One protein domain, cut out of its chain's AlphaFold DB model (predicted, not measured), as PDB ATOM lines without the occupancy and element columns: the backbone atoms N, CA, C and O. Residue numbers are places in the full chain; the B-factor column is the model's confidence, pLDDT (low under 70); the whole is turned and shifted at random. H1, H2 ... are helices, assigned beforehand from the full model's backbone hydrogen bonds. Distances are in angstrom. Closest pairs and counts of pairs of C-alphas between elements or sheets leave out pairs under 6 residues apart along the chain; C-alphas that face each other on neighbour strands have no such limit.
ATOM      1  N   GLU A  15     169.126 168.696 179.163       97.88
ATOM      2  CA  GLU A  15     167.839 168.090 179.500       97.88
ATOM      3  C   GLU A  15     167.953 167.047 180.621       97.88
ATOM      4  O   GLU A  15     167.095 167.005 181.510       97.88
ATOM      5  N   GLU A  16     169.004 166.223 180.601       97.88
ATOM      6  CA  GLU A  16     169.288 165.220 181.635       97.88
ATOM      7  C   GLU A  16     169.705 165.873 182.955       97.88
ATOM      8  O   GLU A  16     169.205 165.489 184.018       97.88
ATOM      9  N   ILE A  17     170.543 166.912 182.901       98.25
ATOM     10  CA  ILE A  17     170.941 167.690 184.082       98.25
ATOM     11  C   ILE A  17     169.720 168.390 184.695       98.25
ATOM     12  O   ILE A  17     169.493 168.299 185.904       98.25
ATOM     13  N   ALA A  18     168.873 169.018 183.877       98.19
ATOM     14  CA  ALA A  18     167.638 169.639 184.348       98.19
ATOM     15  C   ALA A  18     166.652 168.605 184.922       98.19
ATOM     16  O   ALA A  18     165.923 168.890 185.875       98.19
ATOM     17  N   ALA A  19     166.604 167.389 184.367       98.25
ATOM     18  CA  ALA A  19     165.804 166.303 184.926       98.25
ATOM     19  C   ALA A  19     166.316 165.855 186.300       98.25
ATOM     20  O   ALA A  19     165.501 165.604 187.191       98.25
ATOM     21  N   LEU A  20     167.637 165.802 186.493       97.94
ATOM     22  CA  LEU A  20     168.252 165.531 187.789       97.94
ATOM     23  C   LEU A  20     167.911 166.620 188.817       97.94
ATOM     24  O   LEU A  20     167.429 166.291 189.899       97.94
ATOM     25  N   GLU A  21     168.075 167.900 188.473       98.44
ATOM     26  CA  GLU A  21     167.707 169.026 189.349       98.44
ATOM     27  C   GLU A  21     166.238 168.951 189.784       98.44
ATOM     28  O   GLU A  21     165.922 169.056 190.971       98.44
ATOM     29  N   ARG A  22     165.327 168.673 188.838       98.31
ATOM     30  CA  ARG A  22     163.902 168.468 189.143       98.31
ATOM     31  C   ARG A  22     163.666 167.286 190.079       98.31
ATOM     32  O   ARG A  22     162.809 167.383 190.952       98.31
ATOM     33  N   ARG A  23     164.392 166.178 189.900       97.50
ATOM     34  CA  ARG A  23     164.248 164.971 190.726       97.50
ATOM     35  C   ARG A  23     164.757 165.179 192.151       97.50
ATOM     36  O   ARG A  23     164.144 164.661 193.077       97.50
ATOM     37  N   LEU A  24     165.840 165.935 192.328       97.31
ATOM     38  CA  LEU A  24     166.371 166.269 193.653       97.31
ATOM     39  C   LEU A  24     165.623 167.427 194.326       97.31
ATOM     40  O   LEU A  24     165.689 167.561 195.545       97.31
ATOM     41  N   GLY A  25     164.931 168.266 193.549       97.81
ATOM     42  CA  GLY A  25     164.275 169.474 194.046       97.81
ATOM     43  C   GLY A  25     165.249 170.609 194.381       97.81
ATOM     44  O   GLY A  25     164.883 171.520 195.121       97.81
ATOM     45  N   VAL A  26     166.479 170.564 193.857       96.69
ATOM     46  CA  VAL A  26     167.527 171.573 194.078       96.69
ATOM     47  C   VAL A  26     168.274 171.867 192.780       96.69
ATOM     48  O   VAL A  26     168.417 170.993 191.926       96.69
ATOM     49  N   SER A  27     168.792 173.089 192.645       97.62
ATOM     50  CA  SER A  27     169.774 173.402 191.604       97.62
ATOM     51  C   SER A  27     171.125 172.796 191.970       97.62
ATOM     52  O   SER A  27     171.575 172.920 193.112       97.62
ATOM     53  N   LEU A  28     171.784 172.160 191.006       97.25
ATOM     54  CA  LEU A  28     173.111 171.602 191.236       97.25
ATOM     55  C   LEU A  28     174.153 172.728 191.324       97.25
ATOM     56  O   LEU A  28     174.027 173.741 190.626       97.25
ATOM     57  N   PRO A  29     175.228 172.554 192.114       97.69
ATOM     58  CA  PRO A  29     176.364 173.465 192.081       97.69
ATOM     59  C   PRO A  29     176.915 173.625 190.650       97.69
ATOM     60  O   PRO A  29     177.027 172.624 189.934       97.69
ATOM     61  N   PRO A  30     177.322 174.838 190.220       97.38
ATOM     62  CA  PRO A  30     177.790 175.072 188.849       97.38
ATOM     63  C   PRO A  30     178.944 174.162 188.413       97.38
ATOM     64  O   PRO A  30     178.949 173.672 187.286       97.38
ATOM     65  N   SER A  31     179.889 173.885 189.315       96.44
ATOM     66  CA  SER A  31     181.006 172.969 189.058       96.44
ATOM     67  C   SER A  31     180.539 171.537 188.798       96.44
ATOM     68  O   SER A  31     181.090 170.855 187.939       96.44
ATOM     69  N   TYR A  32     179.491 171.087 189.490       95.25
ATOM     70  CA  TYR A  32     178.955 169.745 189.303       95.25
ATOM     71  C   TYR A  32     178.163 169.617 187.997       95.25
ATOM     72  O   TYR A  32     178.304 168.621 187.294       95.25
ATOM     73  N   ARG A  33     177.420 170.661 187.600       97.31
ATOM     74  CA  ARG A  33     176.811 170.719 186.257       97.31
ATOM     75  C   ARG A  33     177.864 170.649 185.157       97.31
ATOM     76  O   ARG A  33     177.703 169.882 184.216       97.31
ATOM     77  N   GLN A  34     178.942 171.428 185.286       95.94
ATOM     78  CA  GLN A  34     180.051 171.408 184.328       95.94
ATOM     79  C   GLN A  34     180.708 170.031 184.245       95.94
ATOM     80  O   GLN A  34     181.002 169.572 183.147       95.94
ATOM     81  N   PHE A  35     180.899 169.366 185.387       93.81
ATOM     82  CA  PHE A  35     181.414 168.003 185.413       93.81
ATOM     83  C   PHE A  35     180.504 167.044 184.639       93.81
ATOM     84  O   PHE A  35     180.978 166.389 183.717       93.81
ATOM     85  N   LEU A  36     179.202 167.014 184.948       94.81
ATOM     86  CA  LEU A  36     178.248 166.129 184.272       94.81
ATOM     87  C   LEU A  36     178.159 166.410 182.769       94.81
ATOM     88  O   LEU A  36     178.118 165.471 181.983       94.81
ATOM     89  N   ALA A  37     178.207 167.679 182.357       95.25
ATOM     90  CA  ALA A  37     178.201 168.073 180.946       95.25
ATOM     91  C   ALA A  37     179.449 167.605 180.173       95.25
ATOM     92  O   ALA A  37     179.435 167.544 178.944       95.25
ATOM     93  N   VAL A  38     180.534 167.287 180.881       93.69
ATOM     94  CA  VAL A  38     181.777 166.761 180.310       93.69
ATOM     95  C   VAL A  38     181.827 165.231 180.408       93.69
ATOM     96  O   VAL A  38     182.243 164.586 179.452       93.69
ATOM     97  N   SER A  39     181.379 164.650 181.525       92.19
ATOM     98  CA  SER A  39     181.361 163.206 181.787       92.19
ATOM     99  C   SER A  39     180.134 162.822 182.611       92.19
ATOM    100  O   SER A  39     180.036 163.197 183.782       92.19
ATOM    101  N   ASP A  40     179.213 162.038 182.042       92.31
ATOM    102  CA  ASP A  40     178.038 161.548 182.770       92.31
ATOM    103  C   ASP A  40     178.392 160.378 183.700       92.31
ATOM    104  O   ASP A  40     178.166 159.201 183.414       92.31
ATOM    105  N   GLY A  41     179.017 160.718 184.825       87.62
ATOM    106  CA  GLY A  41     179.603 159.758 185.749       87.62
ATOM    107  C   GLY A  41     181.037 159.378 185.383       87.62
ATOM    108  O   GLY A  41     181.603 159.811 184.376       87.62
ATOM    109  N   TRP A  42     181.648 158.585 186.257       84.69
ATOM    110  CA  TRP A  42     183.036 158.152 186.134       84.69
ATOM    111  C   TRP A  42     183.239 156.835 186.876       84.69
ATOM    112  O   TRP A  42     182.716 156.650 187.976       84.69
ATOM    113  N   ARG A  43     183.992 155.919 186.269       74.69
ATOM    114  CA  ARG A  43     184.409 154.666 186.901       74.69
ATOM    115  C   ARG A  43     185.891 154.797 187.186       74.69
ATOM    116  O   ARG A  43     186.690 154.799 186.254       74.69
ATOM    117  N   GLU A  44     186.245 154.954 188.451       67.06
ATOM    118  CA  GLU A  44     187.634 154.811 188.853       67.06
ATOM    119  C   GLU A  44     187.974 153.325 188.907       67.06
ATOM    120  O   GLU A  44     187.332 152.558 189.615       67.06
ATOM    121  N   PHE A  45     188.970 152.912 188.130       57.25
ATOM    122  CA  PHE A  45     189.551 151.581 188.230       57.25
ATOM    123  C   PHE A  45     190.828 151.715 189.058       57.25
ATOM    124  O   PHE A  45     191.860 152.120 188.524       57.25
ATOM    125  N   TRP A  46     190.756 151.426 190.354       57.50
ATOM    126  CA  TRP A  46     191.949 151.195 191.170       57.50
ATOM    127  C   TRP A  46     192.177 149.684 191.203       57.50
ATOM    128  O   TRP A  46     191.216 148.932 191.335       57.50
ATOM    129  N   GLU A  47     193.418 149.228 191.015       57.38
ATOM    130  CA  GLU A  47     193.720 147.790 190.884       57.38
ATOM    131  C   GLU A  47     193.389 146.981 192.155       57.38
ATOM    132  O   GLU A  47     193.138 145.783 192.044       57.38
ATOM    133  N   ASP A  48     193.302 147.637 193.320       65.38
ATOM    134  CA  ASP A  48     193.194 146.985 194.635       65.38
ATOM    135  C   ASP A  48     191.978 147.421 195.488       65.38
ATOM    136  O   ASP A  48     191.834 146.959 196.620       65.38
ATOM    137  N   GLU A  49     191.080 148.274 194.976       58.56
ATOM    138  CA  GLU A  49     189.867 148.717 195.692       58.56
ATOM    139  C   GLU A  49     188.602 148.542 194.840       58.56
ATOM    140  O   GLU A  49     188.657 148.514 193.608       58.56
ATOM    141  N   GLU A  50     187.441 148.427 195.499       58.34
ATOM    142  CA  GLU A  50     186.148 148.485 194.809       58.34
ATOM    143  C   GLU A  50     186.095 149.779 193.980       58.34
ATOM    144  O   GLU A  50     186.355 150.860 194.516       58.34
ATOM    145  N   PRO A  51     185.795 149.705 192.672       59.25
ATOM    146  CA  PRO A  51     185.900 150.854 191.793       59.25
ATOM    147  C   PRO A  51     184.984 151.979 192.275       59.25
ATOM    148  O   PRO A  51     183.755 151.846 192.256       59.25
ATOM    149  N   GLY A  52     185.585 153.102 192.678       65.19
ATOM    150  CA  GLY A  52     184.860 154.320 193.007       65.19
ATOM    151  C   GLY A  52     183.944 154.710 191.845       65.19
ATOM    152  O   GLY A  52     184.390 154.872 190.704       65.19
ATOM    153  N   LEU A  53     182.641 154.821 192.113       76.44
ATOM    154  CA  LEU A  53     181.640 155.138 191.098       76.44
ATOM    155  C   LEU A  53     181.072 156.537 191.328       76.44
ATOM    156  O   LEU A  53     180.255 156.746 192.224       76.44
ATOM    157  N   LEU A  54     181.421 157.479 190.450       85.69
ATOM    158  CA  LEU A  54     180.619 158.687 190.288       85.69
ATOM    159  C   LEU A  54     179.403 158.339 189.431       85.69
ATOM    160  O   LEU A  54     179.532 157.917 188.278       85.69
ATOM    161  N   LEU A  55     178.215 158.489 190.017       90.75
ATOM    162  CA  LEU A  55     176.959 158.119 189.375       90.75
ATOM    163  C   LEU A  55     176.648 159.033 188.174       90.75
ATOM    164  O   LEU A  55     176.841 160.247 188.275       90.75
ATOM    165  N   PRO A  56     176.096 158.479 187.077       92.88
ATOM    166  CA  PRO A  56     175.513 159.281 186.005       92.88
ATOM    167  C   PRO A  56     174.276 160.035 186.507       92.88
ATOM    168  O   PRO A  56     173.604 159.591 187.446       92.88
ATOM    169  N   ALA A  57     173.908 161.125 185.841       95.69
ATOM    170  CA  ALA A  57     172.809 162.019 186.190       95.69
ATOM    171  C   ALA A  57     171.475 161.278 186.379       95.69
ATOM    172  O   ALA A  57     170.683 161.607 187.267       95.69
ATOM    173  N   ALA A  58     171.248 160.211 185.610       94.94
ATOM    174  CA  ALA A  58     170.068 159.357 185.737       94.94
ATOM    175  C   ALA A  58     169.980 158.600 187.080       94.94
ATOM    176  O   ALA A  58     168.886 158.210 187.485       94.94
ATOM    177  N   LYS A  59     171.107 158.384 187.769       94.38
ATOM    178  CA  LYS A  59     171.205 157.580 189.000       94.38
ATOM    179  C   LYS A  59     171.521 158.383 190.258       94.38
ATOM    180  O   LYS A  59     171.250 157.893 191.346       94.38
ATOM    181  N   VAL A  60     172.057 159.599 190.133       95.31
ATOM    182  CA  VAL A  60     172.350 160.487 191.277       95.31
ATOM    183  C   VAL A  60     171.097 160.703 192.119       95.31
ATOM    184  O   VAL A  60     170.028 160.921 191.567       95.31
ATOM    185  N   GLY A  61     171.194 160.654 193.440       95.25
ATOM    186  CA  GLY A  61     170.051 160.683 194.353       95.25
ATOM    187  C   GLY A  61     170.497 161.011 195.770       95.25
ATOM    188  O   GLY A  61     171.695 161.061 196.047       95.25
ATOM    189  N   TRP A  62     169.543 161.236 196.671       94.44
ATOM    190  CA  TRP A  62     169.862 161.397 198.084       94.44
ATOM    191  C   TRP A  62     170.367 160.073 198.658       94.44
ATOM    192  O   TRP A  62     169.761 159.029 198.424       94.44
ATOM    193  N   THR A  63     171.444 160.115 199.449       92.06
ATOM    194  CA  THR A  63     172.061 158.910 200.030       92.06
ATOM    195  C   THR A  63     171.049 158.052 200.781       92.06
ATOM    196  O   THR A  63     171.011 156.851 200.571       92.06
ATOM    197  N   ARG A  64     170.147 158.669 201.559       92.31
ATOM    198  CA  ARG A  64     169.079 157.963 202.292       92.31
ATOM    199  C   ARG A  64     168.161 157.108 201.409       92.31
ATOM    200  O   ARG A  64     167.595 156.142 201.901       92.31
ATOM    201  N   ASP A  65     167.995 157.488 200.143       93.88
ATOM    202  CA  ASP A  65     167.113 156.800 199.199       93.88
ATOM    203  C   ASP A  65     167.880 155.739 198.398       93.88
ATOM    204  O   ASP A  65     167.320 154.702 198.046       93.88
ATOM    205  N   LEU A  66     169.155 156.005 198.086       91.19
ATOM    206  CA  LEU A  66     169.998 155.127 197.270       91.19
ATOM    207  C   LEU A  66     170.675 154.021 198.080       91.19
ATOM    208  O   LEU A  66     170.781 152.893 197.606       91.19
ATOM    209  N   ASP A  67     171.146 154.361 199.274       90.12
ATOM    210  CA  ASP A  67     171.839 153.465 200.189       90.12
ATOM    211  C   ASP A  67     171.471 153.832 201.640       90.12
ATOM    212  O   ASP A  67     172.176 154.595 202.311       90.12
ATOM    213  N   PRO A  68     170.332 153.313 202.140       89.38
ATOM    214  CA  PRO A  68     169.890 153.558 203.510       89.38
ATOM    215  C   PRO A  68     170.898 153.094 204.567       89.38
ATOM    216  O   PRO A  68     170.945 153.672 205.648       89.38
ATOM    217  N   HIS A  69     171.705 152.072 204.261       87.50
ATOM    218  CA  HIS A  69     172.739 151.582 205.169       87.50
ATOM    219  C   HIS A  69     173.889 152.588 205.271       87.50
ATOM    220  O   HIS A  69     174.283 152.967 206.371       87.50
ATOM    221  N   LEU A  70     174.385 153.100 204.140       85.06
ATOM    222  CA  LEU A  70     175.381 154.174 204.149       85.06
ATOM    223  C   LEU A  70     174.850 155.433 204.846       85.06
ATOM    224  O   LEU A  70     175.597 156.111 205.548       85.06
ATOM    225  N   ALA A  71     173.560 155.735 204.691       87.88
ATOM    226  CA  ALA A  71     172.934 156.848 205.393       87.88
ATOM    227  C   ALA A  71     172.946 156.661 206.922       87.88
ATOM    228  O   ALA A  71     173.237 157.625 207.628       87.88
ATOM    229  N   SER A  72     172.707 155.447 207.438       84.31
ATOM    230  CA  SER A  72     172.762 155.187 208.886       84.31
ATOM    231  C   SER A  72     174.174 155.254 209.471       84.31
ATOM    232  O   SER A  72     174.326 155.617 210.630       84.31
ATOM    233  N   LEU A  73     175.220 154.989 208.676       82.12
ATOM    234  CA  LEU A  73     176.606 155.101 209.156       82.12
ATOM    235  C   LEU A  73     176.978 156.537 209.561       82.12
ATOM    236  O   LEU A  73     177.862 156.724 210.387       82.12
ATOM    237  N   SER A  74     176.305 157.561 209.024       67.00
ATOM    238  CA  SER A  74     176.558 158.954 209.431       67.00
ATOM    239  C   SER A  74     176.198 159.240 210.895       67.00
ATOM    240  O   SER A  74     176.793 160.130 211.491       67.00
ATOM    241  N   GLU A  75     175.296 158.449 211.484       62.75
ATOM    242  CA  GLU A  75     174.892 158.553 212.891       62.75
ATOM    243  C   GLU A  75     175.917 157.887 213.830       62.75
ATOM    244  O   GLU A  75     176.066 158.298 214.975       62.75
ATOM    245  N   GLU A  76     176.681 156.901 213.341       58.12
ATOM    246  CA  GLU A  76     177.738 156.226 214.114       58.12
ATOM    247  C   GLU A  76     179.027 157.061 214.238       58.12
ATOM    248  O   GLU A  76     179.766 156.916 215.208       58.12
ATOM    249  N   TRP A  77     179.313 157.954 213.282       55.94
ATOM    250  CA  TRP A  77     180.545 158.764 213.264       55.94
ATOM    251  C   TRP A  77     180.440 160.078 214.063       55.94
ATOM    252  O   TRP A  77     181.444 160.771 214.222       55.94
ATOM    253  N   GLU A  78     179.262 160.415 214.599       56.31
ATOM    254  CA  GLU A  78     179.093 161.513 215.570       56.31
ATOM    255  C   GLU A  78     179.622 161.155 216.976       56.31
ATOM    256  O   GLU A  78     179.793 162.046 217.805       56.31
TER     257      GLU A  78
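Overview. This is residues 15 to 78 of the 82 residues of the protein "SMI1/KNR4 family protein" of Bailinhaonella thermotolerans (UniProt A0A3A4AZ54). The longest helix, H4, ends a loose, open model at one end, with its residues 73 to 78 sticking out and the short H3 at its foot; H1 and H2 make a separate pair at the other end. Between the two groups a long stretch with no named element, residues 39 to 62, runs out and folds back on itself as a narrow loop. The printed part has 64 residues with four named helices, in the order H1, H2, H3, H4, and no named strand; the class is all helix. The whole is loose, with a radius of gyration of the C-alphas of 13.8 A and spans of 36 by 31 by 18 A.

Along the chain. H4 is residues 68 to 78, 17.1 A from C-alpha 68 at (169.890, 153.558, 203.510) to C-alpha 78 at (179.093, 161.513, 215.570). H3 is residues 63 to 66. H2 is residues 30 to 38, 12.6 A long. H1 is residues 15 to 24, 14.3 A long, from C-alpha 15 at (167.839, 168.090, 179.500).

Arrangement. H4 and H3 touch only at the corner by their tight link; their closest C-alphas, of Arg 64 and Ala 71, are 5.1 A apart. H4 is apart from H1 and H2, and H3 is apart from both too. H1 and H2, a helical hairpin, only just touch, with 3 pairs of C-alphas within 8 A; the closest, of Ile 17 and Arg 33, are 7.0 A apart. They run opposite ways at a steep tilt of 45 degrees. Residues 42 to 43 pair with residues 53 to 54, antiparallel. Every O i to N i+4 pair is within hydrogen-bond range in H1 and H2; in H4 3 of 7 are, beside 6 of 8 O i to N i+3 pairs, and H3 is too short for an O i to N i+4 pair.

Size, cuts and confidence. The C-alphas of Glu 15 and Glu 78, the two farthest apart, are 38.4 A apart. The printed part has no cut. The link from H2 to H3, 24 residues, is long. Mean pLDDT of the printed part is 85.9; residues 44 to 52 and 74 to 78 are under 70.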